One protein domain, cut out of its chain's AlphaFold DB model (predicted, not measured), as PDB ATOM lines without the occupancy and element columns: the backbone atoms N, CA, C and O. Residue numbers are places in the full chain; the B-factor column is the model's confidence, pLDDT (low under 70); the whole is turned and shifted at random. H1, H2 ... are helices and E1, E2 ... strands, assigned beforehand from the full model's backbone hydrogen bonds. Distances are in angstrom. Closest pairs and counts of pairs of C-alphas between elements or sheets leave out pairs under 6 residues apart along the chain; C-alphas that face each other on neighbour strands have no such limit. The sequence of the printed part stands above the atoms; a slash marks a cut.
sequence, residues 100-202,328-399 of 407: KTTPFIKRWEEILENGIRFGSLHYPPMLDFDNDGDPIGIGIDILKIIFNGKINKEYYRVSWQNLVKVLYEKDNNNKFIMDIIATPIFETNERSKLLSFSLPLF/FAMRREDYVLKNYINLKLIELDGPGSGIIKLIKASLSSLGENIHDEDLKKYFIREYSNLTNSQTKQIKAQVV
ATOM      1  N   LYS A 100     297.432 199.118 103.802       64.19
ATOM      2  CA  LYS A 100     297.650 197.662 103.682       64.19
ATOM      3  C   LYS A 100     299.001 197.187 104.249       64.19
ATOM      4  O   LYS A 100     299.865 196.767 103.486       64.19
ATOM      5  N   THR A 101     299.231 197.238 105.561       52.25
ATOM      6  CA  THR A 101     300.523 196.780 106.129       52.25
ATOM      7  C   THR A 101     300.456 195.995 107.442       52.25
ATOM      8  O   THR A 101     301.501 195.725 108.024       52.25
ATOM      9  N   THR A 102     299.284 195.518 107.870       58.75
ATOM     10  CA  THR A 102     299.207 194.525 108.960       58.75
ATOM     11  C   THR A 102     298.532 193.255 108.450       58.75
ATOM     12  O   THR A 102     297.438 193.352 107.893       58.75
ATOM     13  N   PRO A 103     299.134 192.063 108.619       61.78
ATOM     14  CA  PRO A 103     298.445 190.812 108.328       61.78
ATOM     15  C   PRO A 103     297.134 190.748 109.122       61.78
ATOM     16  O   PRO A 103     297.149 190.897 110.345       61.78
ATOM     17  N   PHE A 104     296.013 190.530 108.428       67.69
ATOM     18  CA  PHE A 104     294.663 190.529 109.013       67.69
ATOM     19  C   PHE A 104     294.537 189.625 110.249       67.69
ATOM     20  O   PHE A 104     293.849 189.983 111.200       67.69
ATOM     21  N   ILE A 105     295.248 188.493 110.253       72.56
ATOM     22  CA  ILE A 105     295.204 187.481 111.316       72.56
ATOM     23  C   ILE A 105     295.730 188.035 112.645       72.56
ATOM     24  O   ILE A 105     295.024 187.966 113.644       72.56
ATOM     25  N   LYS A 106     296.910 188.671 112.651       81.12
ATOM     26  CA  LYS A 106     297.513 189.201 113.886       81.12
ATOM     27  C   LYS A 106     296.613 190.243 114.550       81.12
ATOM     28  O   LYS A 106     296.449 190.262 115.761       81.12
ATOM     29  N   ARG A 107     296.004 191.117 113.748       85.12
ATOM     30  CA  ARG A 107     295.083 192.130 114.270       85.12
ATOM     31  C   ARG A 107     293.808 191.508 114.843       85.12
ATOM     32  O   ARG A 107     293.307 191.979 115.856       85.12
ATOM     33  N   TRP A 108     293.274 190.480 114.190       89.94
ATOM     34  CA  TRP A 108     292.104 189.768 114.690       89.94
ATOM     35  C   TRP A 108     292.374 189.112 116.052       89.94
ATOM     36  O   TRP A 108     291.569 189.257 116.968       89.94
ATOM     37  N   GLU A 109     293.534 188.475 116.213       89.38
ATOM     38  CA  GLU A 109     293.984 187.929 117.502       89.38
ATOM     39  C   GLU A 109     294.087 189.023 118.575       89.38
ATOM     40  O   GLU A 109     293.560 188.849 119.673       89.38
ATOM     41  N   GLU A 110     294.658 190.187 118.235       89.50
ATOM     42  CA  GLU A 110     294.742 191.335 119.150       89.50
ATOM     43  C   GLU A 110     293.355 191.813 119.623       89.50
ATOM     44  O   GLU A 110     293.209 192.148 120.798       89.50
ATOM     45  N   ILE A 111     292.337 191.809 118.750       92.88
ATOM     46  CA  ILE A 111     290.948 192.161 119.107       92.88
ATOM     47  C   ILE A 111     290.345 191.120 120.062       92.88
ATOM     48  O   ILE A 111     289.667 191.484 121.021       92.88
ATOM     49  N   LEU A 112     290.575 189.827 119.823       90.44
ATOM     50  CA  LEU A 112     290.054 188.759 120.687       90.44
ATOM     51  C   LEU A 112     290.689 188.770 122.083       90.44
ATOM     52  O   LEU A 112     290.023 188.466 123.083       90.44
ATOM     53  N   GLU A 113     291.975 189.109 122.152       91.88
ATOM     54  CA  GLU A 113     292.735 189.187 123.395       91.88
ATOM     55  C   GLU A 113     292.377 190.451 124.186       91.88
ATOM     56  O   GLU A 113     291.900 190.343 125.319       91.88
ATOM     57  N   ASN A 114     292.527 191.624 123.562       91.44
ATOM     58  CA  ASN A 114     292.509 192.933 124.229       91.44
ATOM     59  C   ASN A 114     291.170 193.677 124.122       91.44
ATOM     60  O   ASN A 114     290.976 194.708 124.765       91.44
ATOM     61  N   GLY A 115     290.241 193.161 123.321       94.31
ATOM     62  CA  GLY A 115     288.978 193.817 123.016       94.31
ATOM     63  C   GLY A 115     289.052 194.758 121.818       94.31
ATOM     64  O   GLY A 115     290.119 195.140 121.333       94.31
ATOM     65  N   ILE A 116     287.874 195.122 121.316       96.31
ATOM     66  CA  ILE A 116     287.747 195.988 120.143       96.31
ATOM     67  C   ILE A 116     287.996 197.456 120.508       96.31
ATOM     68  O   ILE A 116     287.453 197.961 121.492       96.31
ATOM     69  N   ARG A 117     288.791 198.163 119.697       96.62
ATOM     70  CA  ARG A 117     288.982 199.618 119.814       96.62
ATOM     71  C   ARG A 117     288.002 200.327 118.903       96.62
ATOM     72  O   ARG A 117     287.815 199.910 117.758       96.62
ATOM     73  N   PHE A 118     287.412 201.420 119.360       97.69
ATOM     74  CA  PHE A 118     286.361 202.072 118.592       97.69
ATOM     75  C   PHE A 118     286.481 203.591 118.546       97.69
ATOM     76  O   PHE A 118     287.004 204.241 119.452       97.69
ATOM     77  N   GLY A 119     285.973 204.145 117.450       97.50
ATOM     78  CA  GLY A 119     285.637 205.552 117.329       97.50
ATOM     79  C   GLY A 119     284.203 205.809 117.788       97.50
ATOM     80  O   GLY A 119     283.321 204.979 117.561       97.50
ATOM     81  N   SER A 120     283.960 206.955 118.410       95.75
ATOM     82  CA  SER A 120     282.652 207.404 118.874       95.75
ATOM     83  C   SER A 120     282.269 208.724 118.215       95.75
ATOM     84  O   SER A 120     283.053 209.666 118.127       95.75
ATOM     85  N   LEU A 121     281.035 208.783 117.744       94.25
ATOM     86  CA  LEU A 121     280.397 209.962 117.181       94.25
ATOM     87  C   LEU A 121     279.164 210.256 118.036       94.25
ATOM     88  O   LEU A 121     278.308 209.386 118.188       94.25
ATOM     89  N   HIS A 122     279.086 211.456 118.608       93.00
ATOM     90  CA  HIS A 122     277.957 211.854 119.449       93.00
ATOM     91  C   HIS A 122     276.667 211.908 118.615       93.00
ATOM     92  O   HIS A 122     276.518 212.775 117.751       93.00
ATOM     93  N   TYR A 123     275.765 210.954 118.846       93.62
ATOM     94  CA  TYR A 123     274.498 210.827 118.131       93.62
ATOM     95  C   TYR A 123     273.463 210.074 118.993       93.62
ATOM     96  O   TYR A 123     273.185 208.899 118.741       93.62
ATOM     97  N   PRO A 124     272.914 210.700 120.051       93.50
ATOM     98  CA  PRO A 124     271.978 210.030 120.952       93.50
ATOM     99  C   PRO A 124     270.674 209.627 120.236       93.50
ATOM    100  O   PRO A 124     270.198 210.378 119.383       93.50
ATOM    101  N   PRO A 125     270.068 208.465 120.555       94.75
ATOM    102  CA  PRO A 125     270.474 207.491 121.578       94.75
ATOM    103  C   PRO A 125     271.444 206.413 121.054       94.75
ATOM    104  O   PRO A 125     271.739 205.434 121.744       94.75
ATOM    105  N   MET A 126     271.909 206.542 119.809       95.88
ATOM    106  CA  MET A 126     272.777 205.547 119.172       95.88
ATOM    107  C   MET A 126     274.128 205.468 119.876       95.88
ATOM    108  O   MET A 126     274.644 204.369 120.102       95.88
ATOM    109  N   LEU A 127     274.670 206.633 120.234       95.81
ATOM    110  CA  LEU A 127     275.807 206.776 121.128       95.81
ATOM    111  C   LEU A 127     275.780 208.159 121.794       95.81
ATOM    112  O   LEU A 127     275.662 209.175 121.107       95.81
ATOM    113  N   ASP A 128     275.938 208.179 123.112       95.06
ATOM    114  CA  ASP A 128     276.095 209.375 123.945       95.06
ATOM    115  C   ASP A 128     277.258 209.170 124.934       95.06
ATOM    116  O   ASP A 128     277.953 208.151 124.880       95.06
ATOM    117  N   PHE A 129     277.487 210.127 125.825       94.81
ATOM    118  CA  PHE A 129     278.461 210.049 126.904       94.81
ATOM    119  C   PHE A 129     277.768 210.271 128.245       94.81
ATOM    120  O   PHE A 129     276.924 211.158 128.375       94.81
ATOM    121  N   ASP A 130     278.121 209.470 129.246       95.19
ATOM    122  CA  ASP A 130     277.660 209.708 130.609       95.19
ATOM    123  C   ASP A 130     278.405 210.884 131.274       95.19
ATOM    124  O   ASP A 130     279.207 211.593 130.656       95.19
ATOM    125  N   ASN A 131     278.127 211.112 132.559       94.94
ATOM    126  CA  ASN A 131     278.733 212.203 133.325       94.94
ATOM    127  C   ASN A 131     280.248 212.041 133.530       94.94
ATOM    128  O   ASN A 131     280.934 213.046 133.724       94.94
ATOM    129  N   ASP A 132     280.758 210.809 133.483       94.12
ATOM    130  CA  ASP A 132     282.187 210.504 133.590       94.12
ATOM    131  C   ASP A 132     282.883 210.599 132.218       94.12
ATOM    132  O   ASP A 132     284.110 210.539 132.112       94.12
ATOM    133  N   GLY A 133     282.101 210.828 131.158       93.31
ATOM    134  CA  GLY A 133     282.565 210.896 129.783       93.31
ATOM    135  C   GLY A 133     282.749 209.522 129.149       93.31
ATOM    136  O   GLY A 133     283.364 209.443 128.081       93.31
ATOM    137  N   ASP A 134     282.236 208.457 129.762       94.31
ATOM    138  CA  ASP A 134     282.268 207.118 129.192       94.31
ATOM    139  C   ASP A 134     281.170 206.972 128.122       94.31
ATOM    140  O   ASP A 134     280.060 207.493 128.271       94.31
ATOM    141  N   PRO A 135     281.456 206.290 126.998       95.50
ATOM    142  CA  PRO A 135     280.506 206.158 125.910       95.50
ATOM    143  C   PRO A 135     279.406 205.157 126.282       95.50
ATOM    144  O   PRO A 135     279.675 204.017 126.676       95.50
ATOM    145  N   ILE A 136     278.160 205.572 126.084       96.69
ATOM    146  CA  ILE A 136     276.946 204.801 126.364       96.69
ATOM    147  C   ILE A 136     276.027 204.775 125.138       96.69
ATOM    148  O   ILE A 136     276.204 205.542 124.194       96.69
ATOM    149  N   GLY A 137     275.030 203.891 125.146       96.81
ATOM    150  CA  GLY A 137     273.985 203.830 124.123       96.81
ATOM    151  C   GLY A 137     273.997 202.552 123.292       96.81
ATOM    152  O   GLY A 137     274.819 201.650 123.487       96.81
ATOM    153  N   ILE A 138     273.068 202.492 122.335       97.62
ATOM    154  CA  ILE A 138     272.705 201.270 121.598       97.62
ATOM    155  C   ILE A 138     273.924 200.605 120.950       97.62
ATOM    156  O   ILE A 138     274.090 199.385 121.029       97.62
ATOM    157  N   GLY A 139     274.786 201.397 120.308       97.44
ATOM    158  CA  GLY A 139     275.976 200.885 119.632       97.44
ATOM    159  C   GLY A 139     276.946 200.190 120.581       97.44
ATOM    160  O   GLY A 139     277.411 199.084 120.303       97.44
ATOM    161  N   ILE A 140     277.208 200.816 121.730       97.56
ATOM    162  CA  ILE A 140     278.114 200.296 122.755       97.56
ATOM    163  C   ILE A 140     277.553 199.019 123.375       97.56
ATOM    164  O   ILE A 140     278.291 198.044 123.520       97.56
ATOM    165  N   ASP A 141     276.261 198.987 123.689       97.50
ATOM    166  CA  ASP A 141     275.625 197.820 124.302       97.50
ATOM    167  C   ASP A 141     275.673 196.598 123.379       97.50
ATOM    168  O   ASP A 141     276.035 195.498 123.806       97.50
ATOM    169  N   ILE A 142     275.398 196.790 122.086       97.38
ATOM    170  CA  ILE A 142     275.491 195.713 121.095       97.38
ATOM    171  C   ILE A 142     276.940 195.232 120.956       97.38
ATOM    172  O   ILE A 142     277.180 194.024 120.967       97.38
ATOM    173  N   LEU A 143     277.924 196.136 120.879       97.44
ATOM    174  CA  LEU A 143     279.334 195.735 120.796       97.44
ATOM    175  C   LEU A 143     279.810 195.006 122.057       97.44
ATOM    176  O   LEU A 143     280.520 194.008 121.938       97.44
ATOM    177  N   LYS A 144     279.381 195.429 123.253       96.88
ATOM    178  CA  LYS A 144     279.656 194.694 124.497       96.88
ATOM    179  C   LYS A 144     279.143 193.263 124.401       96.88
ATOM    180  O   LYS A 144     279.861 192.351 124.789       96.88
ATOM    181  N   ILE A 145     277.957 193.031 123.847       96.25
ATOM    182  CA  ILE A 145     277.439 191.668 123.690       96.25
ATOM    183  C   ILE A 145     278.258 190.881 122.652       96.25
ATOM    184  O   ILE A 145     278.704 189.773 122.940       96.25
ATOM    185  N   ILE A 146     278.517 191.458 121.474       96.38
ATOM    186  CA  ILE A 146     279.275 190.812 120.381       96.38
ATOM    187  C   ILE A 146     280.690 190.394 120.820       96.38
ATOM    188  O   ILE A 146     281.198 189.353 120.388       96.38
ATOM    189  N   PHE A 147     281.326 191.196 121.675       96.56
ATOM    190  CA  PHE A 147     282.689 190.981 122.166       96.56
ATOM    191  C   PHE A 147     282.746 190.496 123.622       96.56
ATOM    192  O   PHE A 147     283.805 190.558 124.242       96.56
ATOM    193  N   ASN A 148     281.643 189.983 124.183       95.25
ATOM    194  CA  ASN A 148     281.578 189.440 125.550       95.25
ATOM    195  C   ASN A 148     282.161 190.390 126.622       95.25
ATOM    196  O   ASN A 148     282.935 189.985 127.488       95.25
ATOM    197  N   GLY A 149     281.843 191.678 126.524       93.69
ATOM    198  CA  GLY A 149     282.305 192.751 127.403       93.69
ATOM    199  C   GLY A 149     283.700 193.289 127.077       93.69
ATOM    200  O   GLY A 149     284.096 194.303 127.649       93.69
ATOM    201  N   LYS A 150     284.438 192.671 126.146       93.69
ATOM    202  CA  LYS A 150     285.785 193.100 125.747       93.69
ATOM    203  C   LYS A 150     285.739 194.245 124.734       93.69
ATOM    204  O   LYS A 150     285.999 194.069 123.543       93.69
ATOM    205  N   ILE A 151     285.418 195.435 125.221       94.69
ATOM    206  CA  ILE A 151     285.590 196.690 124.485       94.69
ATOM    207  C   ILE A 151     286.696 197.499 125.167       94.69
ATOM    208  O   ILE A 151     286.781 197.516 126.396       94.69
ATOM    209  N   ASN A 152     287.566 198.141 124.390       92.06
ATOM    210  CA  ASN A 152     288.596 198.999 124.968       92.06
ATOM    211  C   ASN A 152     287.940 200.263 125.551       92.06
ATOM    212  O   ASN A 152     287.058 200.842 124.926       92.06
ATOM    213  N   LYS A 153     288.356 200.682 126.750       87.19
ATOM    214  CA  LYS A 153     287.875 201.922 127.375       87.19
ATOM    215  C   LYS A 153     288.420 203.167 126.681       87.19
ATOM    216  O   LYS A 153     287.764 204.202 126.681       87.19
ATOM    217  N   GLU A 154     289.603 203.067 126.082       89.88
ATOM    218  CA  GLU A 154     290.152 204.133 125.256       89.88
ATOM    219  C   GLU A 154     289.392 204.185 123.930       89.88
ATOM    220  O   GLU A 154     289.451 203.262 123.111       89.88
ATOM    221  N   TYR A 155     288.673 205.284 123.730       93.25
ATOM    222  CA  TYR A 155     287.905 205.551 122.527       93.25
ATOM    223  C   TYR A 155     288.373 206.847 121.866       93.25
ATOM    224  O   TYR A 155     288.926 207.746 122.500       93.25
ATOM    225  N   TYR A 156     288.107 206.964 120.569       94.88
ATOM    226  CA  TYR A 156     288.489 208.131 119.781       94.88
ATOM    227  C   TYR A 156     287.250 208.904 119.367       94.88
ATOM    228  O   TYR A 156     286.336 208.326 118.788       94.88
ATOM    229  N   ARG A 157     287.210 210.213 119.611       93.25
ATOM    230  CA  ARG A 157     286.109 211.044 119.114       93.25
ATOM    231  C   ARG A 157     286.254 211.262 117.613       93.25
ATOM    232  O   ARG A 157     287.305 211.678 117.128       93.25
ATOM    233  N   VAL A 158     285.180 210.989 116.892       93.75
ATOM    234  CA  VAL A 158     285.081 211.063 115.439       93.75
ATOM    235  C   VAL A 158     284.009 212.085 115.075       93.75
ATOM    236  O   VAL A 158     283.013 212.227 115.779       93.75
ATOM    237  N   SER A 159     284.206 212.798 113.970       91.88
ATOM    238  CA  SER A 159     283.214 213.684 113.366       91.88
ATOM    239  C   SER A 159     282.732 213.117 112.030       91.88
ATOM    240  O   SER A 159     283.389 212.281 111.407       91.88
ATOM    241  N   TRP A 160     281.589 213.599 111.540       89.88
ATOM    242  CA  TRP A 160     281.047 213.165 110.249       89.88
ATOM    243  C   TRP A 160     282.015 213.381 109.076       89.88
ATOM    244  O   TRP A 160     281.993 212.603 108.122       89.88
ATOM    245  N   GLN A 161     282.863 214.411 109.151       87.56
ATOM    246  CA  GLN A 161     283.801 214.785 108.090       87.56
ATOM    247  C   GLN A 161     285.093 213.961 108.126       87.56
ATOM    248  O   GLN A 161     285.678 213.707 107.081       87.56
ATOM    249  N   ASN A 162     285.558 213.549 109.311       90.25
ATOM    250  CA  ASN A 162     286.845 212.863 109.450       90.25
ATOM    251  C   ASN A 162     286.724 211.346 109.658       90.25
ATOM    252  O   ASN A 162     287.753 210.678 109.749       90.25
ATOM    253  N   LEU A 163     285.502 210.802 109.690       93.19
ATOM    254  CA  LEU A 163     285.228 209.396 109.990       93.19
ATOM    255  C   LEU A 163     286.076 208.418 109.183       93.19
ATOM    256  O   LEU A 163     286.677 207.516 109.762       93.19
ATOM    257  N   VAL A 164     286.160 208.607 107.864       93.62
ATOM    258  CA  VAL A 164     286.967 207.734 107.002       93.62
ATOM    259  C   VAL A 164     288.441 207.865 107.370       93.62
ATOM    260  O   VAL A 164     289.075 206.874 107.716       93.62
ATOM    261  N   LYS A 165     288.981 209.088 107.365       93.19
ATOM    262  CA  LYS A 165     290.394 209.358 107.667       93.19
ATOM    263  C   LYS A 165     290.830 208.734 108.996       93.19
ATOM    264  O   LYS A 165     291.836 208.034 109.039       93.19
ATOM    265  N   VAL A 166     290.064 208.985 110.051       93.81
ATOM    266  CA  VAL A 166     290.368 208.575 111.427       93.81
ATOM    267  C   VAL A 166     290.310 207.048 111.582       93.81
ATOM    268  O   VAL A 166     291.136 206.460 112.276       93.81
ATOM    269  N   LEU A 167     289.426 206.370 110.845       94.38
ATOM    270  CA  LEU A 167     289.366 204.906 110.812       94.38
ATOM    271  C   LEU A 167     290.596 204.257 110.145       94.38
ATOM    272  O   LEU A 167     290.906 203.100 110.431       94.38
ATOM    273  N   TYR A 168     291.317 204.970 109.275       93.69
ATOM    274  CA  TYR A 168     292.564 204.500 108.648       93.69
ATOM    275  C   TYR A 168     293.832 205.070 109.300       93.69
ATOM    276  O   TYR A 168     294.942 204.741 108.873       93.69
ATOM    277  N   GLU A 169     293.690 205.896 110.335       93.25
ATOM    278  CA  GLU A 169     294.813 206.480 111.057       93.25
ATOM    279  C   GLU A 169     295.574 205.413 111.855       93.25
ATOM    280  O   GLU A 169     294.992 204.456 112.381       93.25
ATOM    281  N   LYS A 170     296.900 205.566 111.910       91.56
ATOM    282  CA  LYS A 170     297.813 204.637 112.574       91.56
ATOM    283  C   LYS A 170     298.655 205.347 113.622       91.56
ATOM    284  O   LYS A 170     299.035 206.498 113.434       91.56
ATOM    285  N   ASP A 171     298.963 204.625 114.691       91.12
ATOM    286  CA  ASP A 171     299.884 205.047 115.735       91.12
ATOM    287  C   ASP A 171     301.357 204.935 115.288       91.12
ATOM    288  O   ASP A 171     301.684 204.489 114.182       91.12
ATOM    289  N   ASN A 172     302.268 205.293 116.196       91.19
ATOM    290  CA  ASN A 172     303.717 205.221 115.975       91.19
ATOM    291  C   ASN A 172     304.241 203.791 115.749       91.19
ATOM    292  O   ASN A 172     305.348 203.617 115.244       91.19
ATOM    293  N   ASN A 173     303.454 202.770 116.090       87.50
ATOM    294  CA  ASN A 173     303.778 201.360 115.885       87.50
ATOM    295  C   ASN A 173     303.178 200.813 114.581       87.50
ATOM    296  O   ASN A 173     303.163 199.596 114.371       87.50
ATOM    297  N   ASN A 174     302.664 201.689 113.705       86.69
ATOM    298  CA  ASN A 174     301.964 201.329 112.472       86.69
ATOM    299  C   ASN A 174     300.734 200.429 112.729       86.69
ATOM    300  O   ASN A 174     300.309 199.667 111.852       86.69
ATOM    301  N   LYS A 175     300.133 200.522 113.922       88.69
ATOM    302  CA  LYS A 175     298.845 199.906 114.244       88.69
ATOM    303  C   LYS A 175     297.743 200.919 114.024       88.69
ATOM    304  O   LYS A 175     297.872 202.076 114.393       88.69
ATOM    305  N   PHE A 176     296.627 200.482 113.459       91.69
ATOM    306  CA  PHE A 176     295.453 201.341 113.382       91.69
ATOM    307  C   PHE A 176     294.989 201.769 114.767       91.69
ATOM    308  O   PHE A 176     294.964 200.920 115.653       91.69
ATOM    309  N   ILE A 177     294.587 203.024 114.943       94.19
ATOM    310  CA  ILE A 177     294.183 203.540 116.260       94.19
ATOM    311  C   ILE A 177     292.831 202.974 116.723       94.19
ATOM    312  O   ILE A 177     292.622 202.752 117.911       94.19
ATOM    313  N   MET A 178     291.947 202.628 115.783       95.88
ATOM    314  CA  MET A 178     290.651 201.998 116.053       95.88
ATOM    315  C   MET A 178     290.320 200.892 115.051       95.88
ATOM    316  O   MET A 178     290.968 200.752 114.010       95.88
ATOM    317  N   ASP A 179     289.298 200.101 115.367       96.31
ATOM    318  CA  ASP A 179     288.841 198.958 114.577       96.31
ATOM    319  C   ASP A 179     287.466 199.179 113.938       96.31
ATOM    320  O   ASP A 179     287.226 198.690 112.833       96.31
ATOM    321  N   ILE A 180     286.596 199.940 114.602       97.69
ATOM    322  CA  ILE A 180     285.199 200.156 114.213       97.69
ATOM    323  C   ILE A 180     284.720 201.551 114.628       97.69
ATOM    324  O   ILE A 180     285.247 202.134 115.573       97.69
ATOM    325  N   ILE A 181     283.686 202.071 113.972       98.12
ATOM    326  CA  ILE A 181     282.884 203.179 114.497       98.12
ATOM    327  C   ILE A 181     281.738 202.590 115.319       98.12
ATOM    328  O   ILE A 181     280.862 201.922 114.767       98.12
ATOM    329  N   ALA A 182     281.767 202.814 116.634       97.62
ATOM    330  CA  ALA A 182     280.791 202.260 117.567       97.62
ATOM    331  C   ALA A 182     279.423 202.921 117.472       97.62
ATOM    332  O   ALA A 182     278.448 202.283 117.836       97.62
ATOM    333  N   THR A 183     279.333 204.160 116.991       97.56
ATOM    334  CA  THR A 183     278.047 204.795 116.686       97.56
ATOM    335  C   THR A 183     277.473 204.155 115.424       97.56
ATOM    336  O   THR A 183     278.093 204.285 114.367       97.56
ATOM    337  N   PRO A 184     276.311 203.484 115.482       96.62
ATOM    338  CA  PRO A 184     275.622 203.057 114.279       96.62
ATOM    339  C   PRO A 184     275.283 204.266 113.406       96.62
ATOM    340  O   PRO A 184     274.711 205.246 113.880       96.62
ATOM    341  N   ILE A 185     275.652 204.205 112.130       96.31
ATOM    342  CA  ILE A 185     275.459 205.296 111.171       96.31
ATOM    343  C   ILE A 185     274.649 204.827 109.969       96.31
ATOM    344  O   ILE A 185     274.570 203.633 109.683       96.31
ATOM    345  N   PHE A 186     274.103 205.783 109.219       96.00
ATOM    346  CA  PHE A 186     273.478 205.503 107.931       96.00
ATOM    347  C   PHE A 186     274.511 205.032 106.900       96.00
ATOM    348  O   PHE A 186     275.486 205.742 106.604       96.00
ATOM    349  N   GLU A 187     274.266 203.854 106.330       94.62
ATOM    350  CA  GLU A 187     274.962 203.372 105.140       94.62
ATOM    351  C   GLU A 187     274.549 204.214 103.928       94.62
ATOM    352  O   GLU A 187     273.364 204.368 103.635       94.62
ATOM    353  N   THR A 188     275.528 204.750 103.198       91.88
ATOM    354  CA  THR A 188     275.291 205.439 101.921       91.88
ATOM    355  C   THR A 188     276.157 204.826 100.830       91.88
ATOM    356  O   THR A 188     277.204 204.230 101.112       91.88
ATOM    357  N   ASN A 189     275.748 204.990  99.571       89.75
ATOM    358  CA  ASN A 189     276.503 204.474  98.429       89.75
ATOM    359  C   ASN A 189     277.930 205.054  98.398       89.75
ATOM    360  O   ASN A 189     278.904 204.326  98.240       89.75
ATOM    361  N   GLU A 190     278.081 206.355  98.643       87.38
ATOM    362  CA  GLU A 190     279.389 207.011  98.652       87.38
ATOM    363  C   GLU A 190     280.294 206.457  99.755       87.38
ATOM    364  O   GLU A 190     281.437 206.099  99.480       87.38
ATOM    365  N   ARG A 191     279.787 206.311 100.988       90.56
ATOM    366  CA  ARG A 191     280.591 205.745 102.081       90.56
ATOM    367  C   ARG A 191     280.929 204.274 101.838       90.56
ATOM    368  O   ARG A 191     282.014 203.844 102.210       90.56
ATOM    369  N   SER A 192     280.067 203.525 101.146       92.38
ATOM    370  CA  SER A 192     280.307 202.118 100.776       92.38
ATOM    371  C   SER A 192     281.473 201.940  99.798       92.38
ATOM    372  O   SER A 192     282.022 200.846  99.665       92.38
ATOM    373  N   LYS A 193     281.896 203.015  99.120       91.12
ATOM    374  CA  LYS A 193     283.123 203.018  98.311       91.12
ATOM    375  C   LYS A 193     284.388 203.080  99.173       91.12
ATOM    376  O   LYS A 193     285.443 202.649  98.719       91.12
ATOM    377  N   LEU A 194     284.319 203.588 100.400       93.06
ATOM    378  CA  LEU A 194     285.493 203.854 101.246       93.06
ATOM    379  C   LEU A 194     285.555 202.950 102.484       93.06
ATOM    380  O   LEU A 194     286.633 202.683 103.020       93.06
ATOM    381  N   LEU A 195     284.396 202.467 102.923       95.50
ATOM    382  CA  LEU A 195     284.183 201.710 104.149       95.50
ATOM    383  C   LEU A 195     283.507 200.374 103.843       95.50
ATOM    384  O   LEU A 195     282.920 200.177 102.780       95.50
ATOM    385  N   SER A 196     283.570 199.459 104.804       96.00
ATOM    386  CA  SER A 196     282.688 198.297 104.850       96.00
ATOM    387  C   SER A 196     281.705 198.460 106.000       96.00
ATOM    388  O   SER A 196     282.059 198.968 107.061       96.00
ATOM    389  N   PHE A 197     280.488 197.967 105.801       97.88
ATOM    390  CA  PHE A 197     279.427 198.001 106.796       97.88
ATOM    391  C   PHE A 197     279.066 196.605 107.294       97.88
ATOM    392  O   PHE A 197     279.227 195.614 106.565       97.88
ATOM    393  N   SER A 198     278.602 196.530 108.542       97.94
ATOM    394  CA  SER A 198     277.943 195.339 109.077       97.94
ATOM    395  C   SER A 198     276.597 195.098 108.386       97.94
ATOM    396  O   SER A 198     276.118 195.925 107.612       97.94
ATOM    397  N   LEU A 199     275.937 193.985 108.702       95.81
ATOM    398  CA  LEU A 199     274.503 193.863 108.465       95.81
ATOM    399  C   LEU A 199     273.770 195.011 109.184       95.81
ATOM    400  O   LEU A 199     274.202 195.409 110.274       95.81
ATOM    401  N   PRO A 200     272.674 195.531 108.604       96.19
ATOM    402  CA  PRO A 200     271.854 196.541 109.258       96.19
ATOM    403  C   PRO A 200     271.380 196.053 110.620       96.19
ATOM    404  O   PRO A 200     270.872 194.935 110.741       96.19
ATOM    405  N   LEU A 201     271.533 196.900 111.636       95.88
ATOM    406  CA  LEU A 201     270.928 196.703 112.950       95.88
ATOM    407  C   LEU A 201     269.419 196.896 112.836       95.88
ATOM    408  O   LEU A 201     268.645 196.081 113.317       95.88
ATOM    409  N   PHE A 202     269.004 197.931 112.122       95.88
ATOM    410  CA  PHE A 202     267.631 198.242 111.743       95.88
ATOM    411  C   PHE A 202     267.686 199.246 110.588       95.88
ATOM    412  O   PHE A 202     268.762 199.657 110.147       95.88
ATOM    413  N   PHE A 328     277.065 199.355 111.703       98.38
ATOM    414  CA  PHE A 328     278.427 199.673 112.123       98.38
ATOM    415  C   PHE A 328     279.333 199.874 110.911       98.38
ATOM    416  O   PHE A 328     279.236 199.138 109.925       98.38
ATOM    417  N   ALA A 329     280.246 200.840 111.008       98.00
ATOM    418  CA  ALA A 329     281.206 201.148 109.955       98.00
ATOM    419  C   ALA A 329     282.612 200.669 110.313       98.00
ATOM    420  O   ALA A 329     283.078 200.814 111.444       98.00
ATOM    421  N   MET A 330     283.298 200.124 109.318       96.88
ATOM    422  CA  MET A 330     284.626 199.541 109.426       96.88
ATOM    423  C   MET A 330     285.478 199.889 108.202       96.88
ATOM    424  O   MET A 330     284.968 200.356 107.181       96.88
ATOM    425  N   ARG A 331     286.780 199.595 108.268       95.19
ATOM    426  CA  ARG A 331     287.647 199.632 107.083       95.19
ATOM    427  C   ARG A 331     287.135 198.690 105.999       95.19
ATOM    428  O   ARG A 331     286.601 197.618 106.288       95.19
ATOM    429  N   ARG A 332     287.320 199.084 104.741       92.69
ATOM    430  CA  ARG A 332     286.773 198.383 103.573       92.69
ATOM    431  C   ARG A 332     287.341 196.977 103.427       92.69
ATOM    432  O   ARG A 332     286.625 196.051 103.059       92.69
ATOM    433  N   GLU A 333     288.622 196.827 103.715       88.38
ATOM    434  CA  GLU A 333     289.369 195.587 103.572       88.38
ATOM    435  C   GLU A 333     289.211 194.624 104.757       88.38
ATOM    436  O   GLU A 333     289.658 193.482 104.673       88.38
ATOM    437  N   ASP A 334     288.557 195.036 105.846       90.62
ATOM    438  CA  ASP A 334     288.460 194.253 107.079       90.62
ATOM    439  C   ASP A 334     287.330 193.211 107.054       90.62
ATOM    440  O   ASP A 334     286.365 193.246 107.819       90.62
ATOM    441  N   TYR A 335     287.436 192.262 106.128       90.00
ATOM    442  CA  TYR A 335     286.399 191.257 105.907       90.00
ATOM    443  C   TYR A 335     286.230 190.287 107.090       90.00
ATOM    444  O   TYR A 335     285.126 189.793 107.308       90.00
ATOM    445  N   VAL A 336     287.294 190.013 107.859       92.81
ATOM    446  CA  VAL A 336     287.251 189.085 109.005       92.81
ATOM    447  C   VAL A 336     286.387 189.660 110.122       92.81
ATOM    448  O   VAL A 336     285.419 189.017 110.528       92.81
ATOM    449  N   LEU A 337     286.675 190.891 110.562       94.69
ATOM    450  CA  LEU A 337     285.882 191.568 111.590       94.69
ATOM    451  C   LEU A 337     284.426 191.751 111.126       94.69
ATOM    452  O   LEU A 337     283.502 191.543 111.909       94.69
ATOM    453  N   LYS A 338     284.210 192.045 109.837       95.81
ATOM    454  CA  LYS A 338     282.877 192.263 109.262       95.81
ATOM    455  C   LYS A 338     282.064 190.982 109.333       95.81
ATOM    456  O   LYS A 338     280.934 190.989 109.810       95.81
ATOM    457  N   ASN A 339     282.641 189.877 108.865       95.38
ATOM    458  CA  ASN A 339     281.979 188.582 108.876       95.38
ATOM    459  C   ASN A 339     281.696 188.120 110.305       95.38
ATOM    460  O   ASN A 339     280.603 187.626 110.560       95.38
ATOM    461  N   TYR A 340     282.626 188.335 111.237       96.12
ATOM    462  CA  TYR A 340     282.395 188.025 112.645       96.12
ATOM    463  C   TYR A 340     281.215 188.815 113.224       96.12
ATOM    464  O   TYR A 340     280.288 188.214 113.763       96.12
ATOM    465  N   ILE A 341     281.206 190.143 113.062       96.94
ATOM    466  CA  ILE A 341     280.104 190.995 113.530       96.94
ATOM    467  C   ILE A 341     278.790 190.551 112.891       96.94
ATOM    468  O   ILE A 341     277.795 190.409 113.588       96.94
ATOM    469  N   ASN A 342     278.779 190.270 111.588       97.12
ATOM    470  CA  ASN A 342     277.575 189.831 110.887       97.12
ATOM    471  C   ASN A 342     277.039 188.500 111.417       97.12
ATOM    472  O   ASN A 342     275.836 188.387 111.638       97.12
ATOM    473  N   LEU A 343     277.909 187.516 111.654       95.75
ATOM    474  CA  LEU A 343     277.517 186.247 112.267       95.75
ATOM    475  C   LEU A 343     276.932 186.477 113.664       95.75
ATOM    476  O   LEU A 343     275.866 185.948 113.967       95.75
ATOM    477  N   LYS A 344     277.555 187.340 114.475       96.50
ATOM    478  CA  LYS A 344     277.033 187.693 115.799       96.50
ATOM    479  C   LYS A 344     275.712 188.448 115.746       96.50
ATOM    480  O   LYS A 344     274.837 188.164 116.549       96.50
ATOM    481  N   LEU A 345     275.512 189.345 114.786       95.19
ATOM    482  CA  LEU A 345     274.224 190.011 114.593       95.19
ATOM    483  C   LEU A 345     273.124 189.023 114.185       95.19
ATOM    484  O   LEU A 345     272.004 189.149 114.669       95.19
ATOM    485  N   ILE A 346     273.435 188.025 113.351       93.56
ATOM    486  CA  ILE A 346     272.495 186.947 112.999       93.56
ATOM    487  C   ILE A 346     272.159 186.097 114.234       93.56
ATOM    488  O   ILE A 346     270.987 185.819 114.481       93.56
ATOM    489  N   GLU A 347     273.165 185.712 115.026       93.56
ATOM    490  CA  GLU A 347     272.966 184.980 116.287       93.56
ATOM    491  C   GLU A 347     272.094 185.773 117.274       93.56
ATOM    492  O   GLU A 347     271.198 185.201 117.895       93.56
ATOM    493  N   LEU A 348     272.336 187.083 117.400       93.00
ATOM    494  CA  LEU A 348     271.605 187.969 118.309       93.00
ATOM    495  C   LEU A 348     270.162 188.209 117.888       93.00
ATOM    496  O   LEU A 348     269.297 188.343 118.752       93.00
ATOM    497  N   ASP A 349     269.892 188.284 116.588       89.50
ATOM    498  CA  ASP A 349     268.518 188.370 116.103       89.50
ATOM    499  C   ASP A 349     267.785 187.042 116.374       89.50
ATOM    500  O   ASP A 349     266.657 187.033 116.875       89.50
ATOM    501  N   GLY A 350     268.464 185.909 116.161       80.75
ATOM    502  CA  GLY A 350     267.894 184.576 116.354       80.75
ATOM    503  C   GLY A 350     266.669 184.348 115.452       80.75
ATOM    504  O   GLY A 350     266.540 184.983 114.407       80.75
ATOM    505  N   PRO A 351     265.724 183.462 115.820       66.75
ATOM    506  CA  PRO A 351     264.470 183.290 115.079       66.75
ATOM    507  C   PRO A 351     263.463 184.453 115.269       66.75
ATOM    508  O   PRO A 351     262.279 184.270 114.990       66.75
ATOM    509  N   GLY A 352     263.874 185.630 115.767       58.78
ATOM    510  CA  GLY A 352     262.964 186.736 116.091       58.78
ATOM    511  C   GLY A 352     263.604 188.129 116.090       58.78
ATOM    512  O   GLY A 352     264.668 188.352 115.541       58.78
ATOM    513  N   SER A 353     262.924 189.104 116.699       75.62
ATOM    514  CA  SER A 353     263.324 190.520 116.750       75.62
ATOM    515  C   SER A 353     264.357 190.825 117.851       75.62
ATOM    516  O   SER A 353     264.217 191.801 118.596       75.62
ATOM    517  N   GLY A 354     265.373 189.969 118.006       88.19
ATOM    518  CA  GLY A 354     266.342 190.040 119.106       88.19
ATOM    519  C   GLY A 354     267.047 191.394 119.208       88.19
ATOM    520  O   GLY A 354     267.105 191.976 120.293       88.19
ATOM    521  N   ILE A 355     267.450 191.974 118.073       92.50
ATOM    522  CA  ILE A 355     268.079 193.303 118.043       92.50
ATOM    523  C   ILE A 355     267.119 194.402 118.538       92.50
ATOM    524  O   ILE A 355     267.532 195.293 119.275       92.50
ATOM    525  N   ILE A 356     265.822 194.320 118.224       93.81
ATOM    526  CA  ILE A 356     264.822 195.301 118.690       93.81
ATOM    527  C   ILE A 356     264.622 195.226 120.201       93.81
ATOM    528  O   ILE A 356     264.466 196.256 120.855       93.81
ATOM    529  N   LYS A 357     264.672 194.023 120.780       94.50
ATOM    530  CA  LYS A 357     264.622 193.860 122.239       94.50
ATOM    531  C   LYS A 357     265.840 194.493 122.910       94.50
ATOM    532  O   LYS A 357     265.678 195.144 123.939       94.50
ATOM    533  N   LEU A 358     267.027 194.339 122.318       94.81
ATOM    534  CA  LEU A 358     268.250 194.982 122.806       94.81
ATOM    535  C   LEU A 358     268.156 196.507 122.721       94.81
ATOM    536  O   LEU A 358     268.475 197.184 123.693       94.81
ATOM    537  N   ILE A 359     267.643 197.041 121.612       95.94
ATOM    538  CA  ILE A 359     267.395 198.481 121.456       95.94
ATOM    539  C   ILE A 359     266.437 198.977 122.540       95.94
ATOM    540  O   ILE A 359     266.753 199.937 123.233       95.94
ATOM    541  N   LYS A 360     265.307 198.292 122.759       96.50
ATOM    542  CA  LYS A 360     264.355 198.647 123.824       96.50
ATOM    543  C   LYS A 360     265.012 198.673 125.204       96.50
ATOM    544  O   LYS A 360     264.768 199.599 125.975       96.50
ATOM    545  N   ALA A 361     265.817 197.657 125.520       96.19
ATOM    546  CA  ALA A 361     266.519 197.566 126.796       96.19
ATOM    547  C   ALA A 361     267.536 198.706 126.964       96.19
ATOM    548  O   ALA A 361     267.558 199.340 128.017       96.19
ATOM    549  N   SER A 362     268.306 199.008 125.915       95.94
ATOM    550  CA  SER A 362     269.266 200.116 125.900       95.94
ATOM    551  C   SER A 362     268.563 201.461 126.107       95.94
ATOM    552  O   SER A 362     268.895 202.183 127.043       95.94
ATOM    553  N   LEU A 363     267.493 201.745 125.355       96.06
ATOM    554  CA  LEU A 363     266.680 202.958 125.522       96.06
ATOM    555  C   LEU A 363     266.102 203.075 126.940       96.06
ATOM    556  O   LEU A 363     266.198 204.128 127.567       96.06
ATOM    557  N   SER A 364     265.589 201.973 127.493       95.94
ATOM    558  CA  SER A 364     265.070 201.951 128.868       95.94
ATOM    559  C   SER A 364     266.160 202.262 129.898       95.94
ATOM    560  O   SER A 364     265.893 202.953 130.879       95.94
ATOM    561  N   SER A 365     267.393 201.788 129.677       94.69
ATOM    562  CA  SER A 365     268.540 202.077 130.550       94.69
ATOM    563  C   SER A 365     268.969 203.547 130.507       94.69
ATOM    564  O   SER A 365     269.448 204.070 131.509       94.69
ATOM    565  N   LEU A 366     268.704 204.233 129.390       93.94
ATOM    566  CA  LEU A 366     268.879 205.680 129.236       93.94
ATOM    567  C   LEU A 366     267.703 206.487 129.822       93.94
ATOM    568  O   LEU A 366     267.666 207.708 129.709       93.94
ATOM    569  N   GLY A 367     266.727 205.819 130.449       93.88
ATOM    570  CA  GLY A 367     265.532 206.453 131.006       93.88
ATOM    571  C   GLY A 367     264.446 206.760 129.971       93.88
ATOM    572  O   GLY A 367     263.467 207.435 130.297       93.88
ATOM    573  N   GLU A 368     264.574 206.265 128.738       93.31
ATOM    574  CA  GLU A 368     263.555 206.434 127.706       93.31
ATOM    575  C   GLU A 368     262.482 205.343 127.812       93.31
ATOM    576  O   GLU A 368     262.730 204.156 127.598       93.31
ATOM    577  N   ASN A 369     261.244 205.749 128.108       91.38
ATOM    578  CA  ASN A 369     260.100 204.842 128.085       91.38
ATOM    579  C   ASN A 369     259.529 204.760 126.662       91.38
ATOM    580  O   ASN A 369     258.755 205.624 126.244       91.38
ATOM    581  N   ILE A 370     259.939 203.737 125.909       94.44
ATOM    582  CA  ILE A 370     259.479 203.503 124.538       94.44
ATOM    583  C   ILE A 370     258.459 202.357 124.471       94.44
ATOM    584  O   ILE A 370     258.699 201.234 124.928       94.44
ATOM    585  N   HIS A 371     257.302 202.641 123.875       94.81
ATOM    586  CA  HIS A 371     256.262 201.646 123.631       94.81
ATOM    587  C   HIS A 371     256.610 200.756 122.427       94.81
ATOM    588  O   HIS A 371     257.347 201.156 121.527       94.81
ATOM    589  N   ASP A 372     256.053 199.543 122.374       93.62
ATOM    590  CA  ASP A 372     256.337 198.593 121.282       93.62
ATOM    591  C   ASP A 372     255.874 199.098 119.907       93.62
ATOM    592  O   ASP A 372     256.459 198.746 118.884       93.62
ATOM    593  N   GLU A 373     254.840 199.939 119.876       93.75
ATOM    594  CA  GLU A 373     254.358 200.588 118.654       93.75
ATOM    595  C   GLU A 373     255.385 201.585 118.105       93.75
ATOM    596  O   GLU A 373     255.717 201.527 116.920       93.75
ATOM    597  N   ASP A 374     255.969 202.415 118.974       94.62
ATOM    598  CA  ASP A 374     257.054 203.333 118.615       94.62
ATOM    599  C   ASP A 374     258.287 202.562 118.125       94.62
ATOM    600  O   ASP A 374     258.888 202.926 117.114       94.62
ATOM    601  N   LEU A 375     258.648 201.453 118.781       94.12
ATOM    602  CA  LEU A 375     259.764 200.614 118.331       94.12
ATOM    603  C   LEU A 375     259.552 200.101 116.904       94.12
ATOM    604  O   LEU A 375     260.451 200.209 116.074       94.12
ATOM    605  N   LYS A 376     258.355 199.589 116.595       92.38
ATOM    606  CA  LYS A 376     258.003 199.121 115.242       92.38
ATOM    607  C   LYS A 376     257.934 200.254 114.219       92.38
ATOM    608  O   LYS A 376     258.140 200.008 113.026       92.38
ATOM    609  N   LYS A 377     257.597 201.467 114.663       94.00
ATOM    610  CA  LYS A 377     257.548 202.658 113.815       94.00
ATOM    611  C   LYS A 377     258.954 203.100 113.411       94.00
ATOM    612  O   LYS A 377     259.201 203.266 112.221       94.00
ATOM    613  N   TYR A 378     259.860 203.250 114.376       95.56
ATOM    614  CA  TYR A 378     261.149 203.914 114.154       95.56
ATOM    615  C   TYR A 378     262.331 202.969 113.899       95.56
ATOM    616  O   TYR A 378     263.277 203.359 113.220       95.56
ATOM    617  N   PHE A 379     262.289 201.733 114.405       95.12
ATOM    618  CA  PHE A 379     263.385 200.764 114.292       95.12
ATOM    619  C   PHE A 379     262.939 199.571 113.440       95.12
ATOM    620  O   PHE A 379     262.504 198.530 113.932       95.12
ATOM    621  N   ILE A 380     263.009 199.724 112.119       93.31
ATOM    622  CA  ILE A 380     262.384 198.787 111.181       93.31
ATOM    623  C   ILE A 380     263.329 197.606 110.894       93.31
ATOM    624  O   ILE A 380     264.439 197.799 110.408       93.31
ATOM    625  N   ARG A 381     262.890 196.365 111.158       88.00
ATOM    626  CA  ARG A 381     263.613 195.117 110.793       88.00
ATOM    627  C   ARG A 381     262.950 194.334 109.664       88.00
ATOM    628  O   ARG A 381     263.632 193.740 108.835       88.00
ATOM    629  N   GLU A 382     261.622 194.293 109.649       74.12
ATOM    630  CA  GLU A 382     260.860 193.413 108.763       74.12
ATOM    631  C   GLU A 382     260.684 194.042 107.374       74.12
ATOM    632  O   GLU A 382     259.869 194.940 107.176       74.12
ATOM    633  N   TYR A 383     261.438 193.540 106.390       56.09
ATOM    634  CA  TYR A 383     261.273 193.911 104.975       56.09
ATOM    635  C   TYR A 383     260.102 193.206 104.288       56.09
ATOM    636  O   TYR A 383     259.625 193.673 103.257       56.09
ATOM    637  N   SER A 384     259.640 192.078 104.833       45.03
ATOM    638  CA  SER A 384     258.666 191.184 104.191       45.03
ATOM    639  C   SER A 384     257.282 191.807 103.977       45.03
ATOM    640  O   SER A 384     256.524 191.297 103.159       45.03
ATOM    641  N   ASN A 385     256.977 192.921 104.647       46.75
ATOM    642  CA  ASN A 385     255.704 193.636 104.525       46.75
ATOM    643  C   ASN A 385     255.813 194.975 103.770       46.75
ATOM    644  O   ASN A 385     254.834 195.720 103.704       46.75
ATOM    645  N   LEU A 386     256.981 195.317 103.210       54.34
ATOM    646  CA  LEU A 386     257.110 196.510 102.374       54.34
ATOM    647  C   LEU A 386     256.429 196.268 101.027       54.34
ATOM    648  O   LEU A 386     256.627 195.242 100.376       54.34
ATOM    649  N   THR A 387     255.631 197.234 100.584       57.50
ATOM    650  CA  THR A 387     254.972 197.146  99.277       57.50
ATOM    651  C   THR A 387     256.005 197.009  98.150       57.50
ATOM    652  O   THR A 387     257.161 197.437  98.264       57.50
ATOM    653  N   ASN A 388     255.602 196.426  97.015       56.34
ATOM    654  CA  ASN A 388     256.484 196.254  95.853       56.34
ATOM    655  C   ASN A 388     257.110 197.581  95.365       56.34
ATOM    656  O   ASN A 388     258.195 197.554  94.782       56.34
ATOM    657  N   SER A 389     256.468 198.735  95.598       55.81
ATOM    658  CA  SER A 389     257.029 200.055  95.267       55.81
ATOM    659  C   SER A 389     258.154 200.466  96.221       55.81
ATOM    660  O   SER A 389     259.223 200.849  95.750       55.81
ATOM    661  N   GLN A 390     257.968 200.291  97.533       59.88
ATOM    662  CA  GLN A 390     258.989 200.573  98.553       59.88
ATOM    663  C   GLN A 390     260.222 199.684  98.364       59.88
ATOM    664  O   GLN A 390     261.357 200.156  98.386       59.88
ATOM    665  N   THR A 391     260.006 198.403  98.055       60.75
ATOM    666  CA  THR A 391     261.099 197.466  97.759       60.75
ATOM    667  C   THR A 391     261.878 197.870  96.502       60.75
ATOM    668  O   THR A 391     263.100 197.726  96.458       60.75
ATOM    669  N   LYS A 392     261.201 198.396  95.469       60.97
ATOM    670  CA  LYS A 392     261.857 198.901  94.250       60.97
ATOM    671  C   LYS A 392     262.664 200.175  94.505       60.97
ATOM    672  O   LYS A 392     263.776 200.254  93.998       60.97
ATOM    673  N   GLN A 393     262.151 201.128  95.285       59.31
ATOM    674  CA  GLN A 393     262.889 202.343  95.660       59.31
ATOM    675  C   GLN A 393     264.153 202.010  96.452       59.31
ATOM    676  O   GLN A 393     265.227 202.486  96.102       59.31
ATOM    677  N   ILE A 394     264.056 201.124  97.445       61.16
ATOM    678  CA  ILE A 394     265.216 200.716  98.245       61.16
ATOM    679  C   ILE A 394     266.233 199.981  97.370       61.16
ATOM    680  O   ILE A 394     267.416 200.305  97.397       61.16
ATOM    681  N   LYS A 395     265.793 199.054  96.507       60.50
ATOM    682  CA  LYS A 395     266.694 198.415  95.534       60.50
ATOM    683  C   LYS A 395     267.325 199.428  94.577       60.50
ATOM    684  O   LYS A 395     268.496 199.284  94.269       60.50
ATOM    685  N   ALA A 396     266.603 200.456  94.138       60.34
ATOM    686  CA  ALA A 396     267.150 201.508  93.283       60.34
ATOM    687  C   ALA A 396     268.124 202.445  94.022       60.34
ATOM    688  O   ALA A 396     269.017 203.005  93.393       60.34
ATOM    689  N   GLN A 397     267.977 202.610  95.340       55.00
ATOM    690  CA  GLN A 397     268.881 203.401  96.181       55.00
ATOM    691  C   GLN A 397     270.140 202.615  96.587       55.00
ATOM    692  O   GLN A 397     271.229 203.183  96.607       55.00
ATOM    693  N   VAL A 398     270.005 201.312  96.857       51.06
ATOM    694  CA  VAL A 398     271.095 200.410  97.280       51.06
ATOM    695  C   VAL A 398     271.849 199.815  96.083       51.06
ATOM    696  O   VAL A 398     273.046 199.558  96.159       51.06
ATOM    697  N   VAL A 399     271.169 199.610  94.953       43.16
ATOM    698  CA  VAL A 399     271.693 198.939  93.755       43.16
ATOM    699  C   VAL A 399     271.517 199.853  92.543       43.16
ATOM    700  O   VAL A 399     270.773 199.550  91.613       43.16
TER     701      VAL A 399
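Overview. This is residues 100 to 202 and 328 to 399 of the 407 residues of the protein "ABC-type amino acid transport substrate-binding protein" of Caldithrix abyssi DSM 13497 (UniProt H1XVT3). A strongly twisted sheet of five strands makes the core, with H2 and H5 packed over one face and the short H3 on the other. H6 packs on H2, H7 follows, and a loose arm leads on to H8; residues 384 to 390, of which 388 to 390 belong to H8, stick out. The 175 printed residues hold eight named helices and five strands, H1 E1 H2 E2 H3 E3 H4 E4 E5 H5 H6 H7 H8 along the chain; the sheet's order is E2 E1 E3 E5 E4, mixed, and the class is mixed, helices and strands. The whole is compact, with a radius of gyration of the C-alphas of 16.7 A and spans of 51 by 40 by 32 A.

Along the chain. H1, residues 104 to 114, begins with C-alpha 104 at (294.663, 190.529, 109.013) and measures 15.6 A from first to last C-alpha. Then come E1, 116 to 120; H2, 138 to 146, 12.4 A; E2, 151 to 157, 15.3 A; H3, 163 to 167; E3, 180 to 186, 14.3 A; H4, 189 to 192; and E4, 195 to 197. After the cut follow E5, 328 to 331; H5, 335 to 349, 20.8 A; H6, 354 to 365, 16.8 A; H7, 372 to 378; and H8, 388 to 398, 15.3 A, ending with C-alpha 398 at (271.095, 200.410, 97.280).

Arrangement. E1, H2 and E2 form a strand-helix-strand unit, two parallel neighbour strands with a helix between, its crossover right-handed. E2, H3, E3 and E3, H4, E4 are split units, with E1 and E5 between their strands; both crossovers are right-handed. N 152 and O 116 of E2 and E1 are 2.9 A apart, N 119 and O 180 of parallel E1 and E3 2.8 A, N 181 and O 329 of antiparallel E3 and E5 2.9 A, and N 330 and O 196 of antiparallel E5 and E4 2.8 A, each within hydrogen-bond range. H5 runs along E5 at a height over the sheet of 10.3 A. H1 and H4 only graze the sheet. H2 touches H6 at a steep tilt of 56 degrees, closest at the C-alphas of Ile 138 and Ser 362, 5.6 A. H5 and H6 touch only at the corner. H7 is close to H6 but not clearly touching; H7 and H8 are apart. Every O i to N i+4 pair is within hydrogen-bond range in H1, H2, H3, H5, H6, H7 and H8; H4 is too short for one.

Size, cuts and confidence. The C-alphas farthest apart, Asn 172 and Thr 387, are 52.2 A apart. Residues 203 to 327 are not printed, and C-alphas 202 and 328 are 10.9 A apart across the cut. The links E1 to H2 and H3 to E3 are long. Residues 100 to 104, 351 to 352 and 383 to 399 of the model have pLDDT under 70.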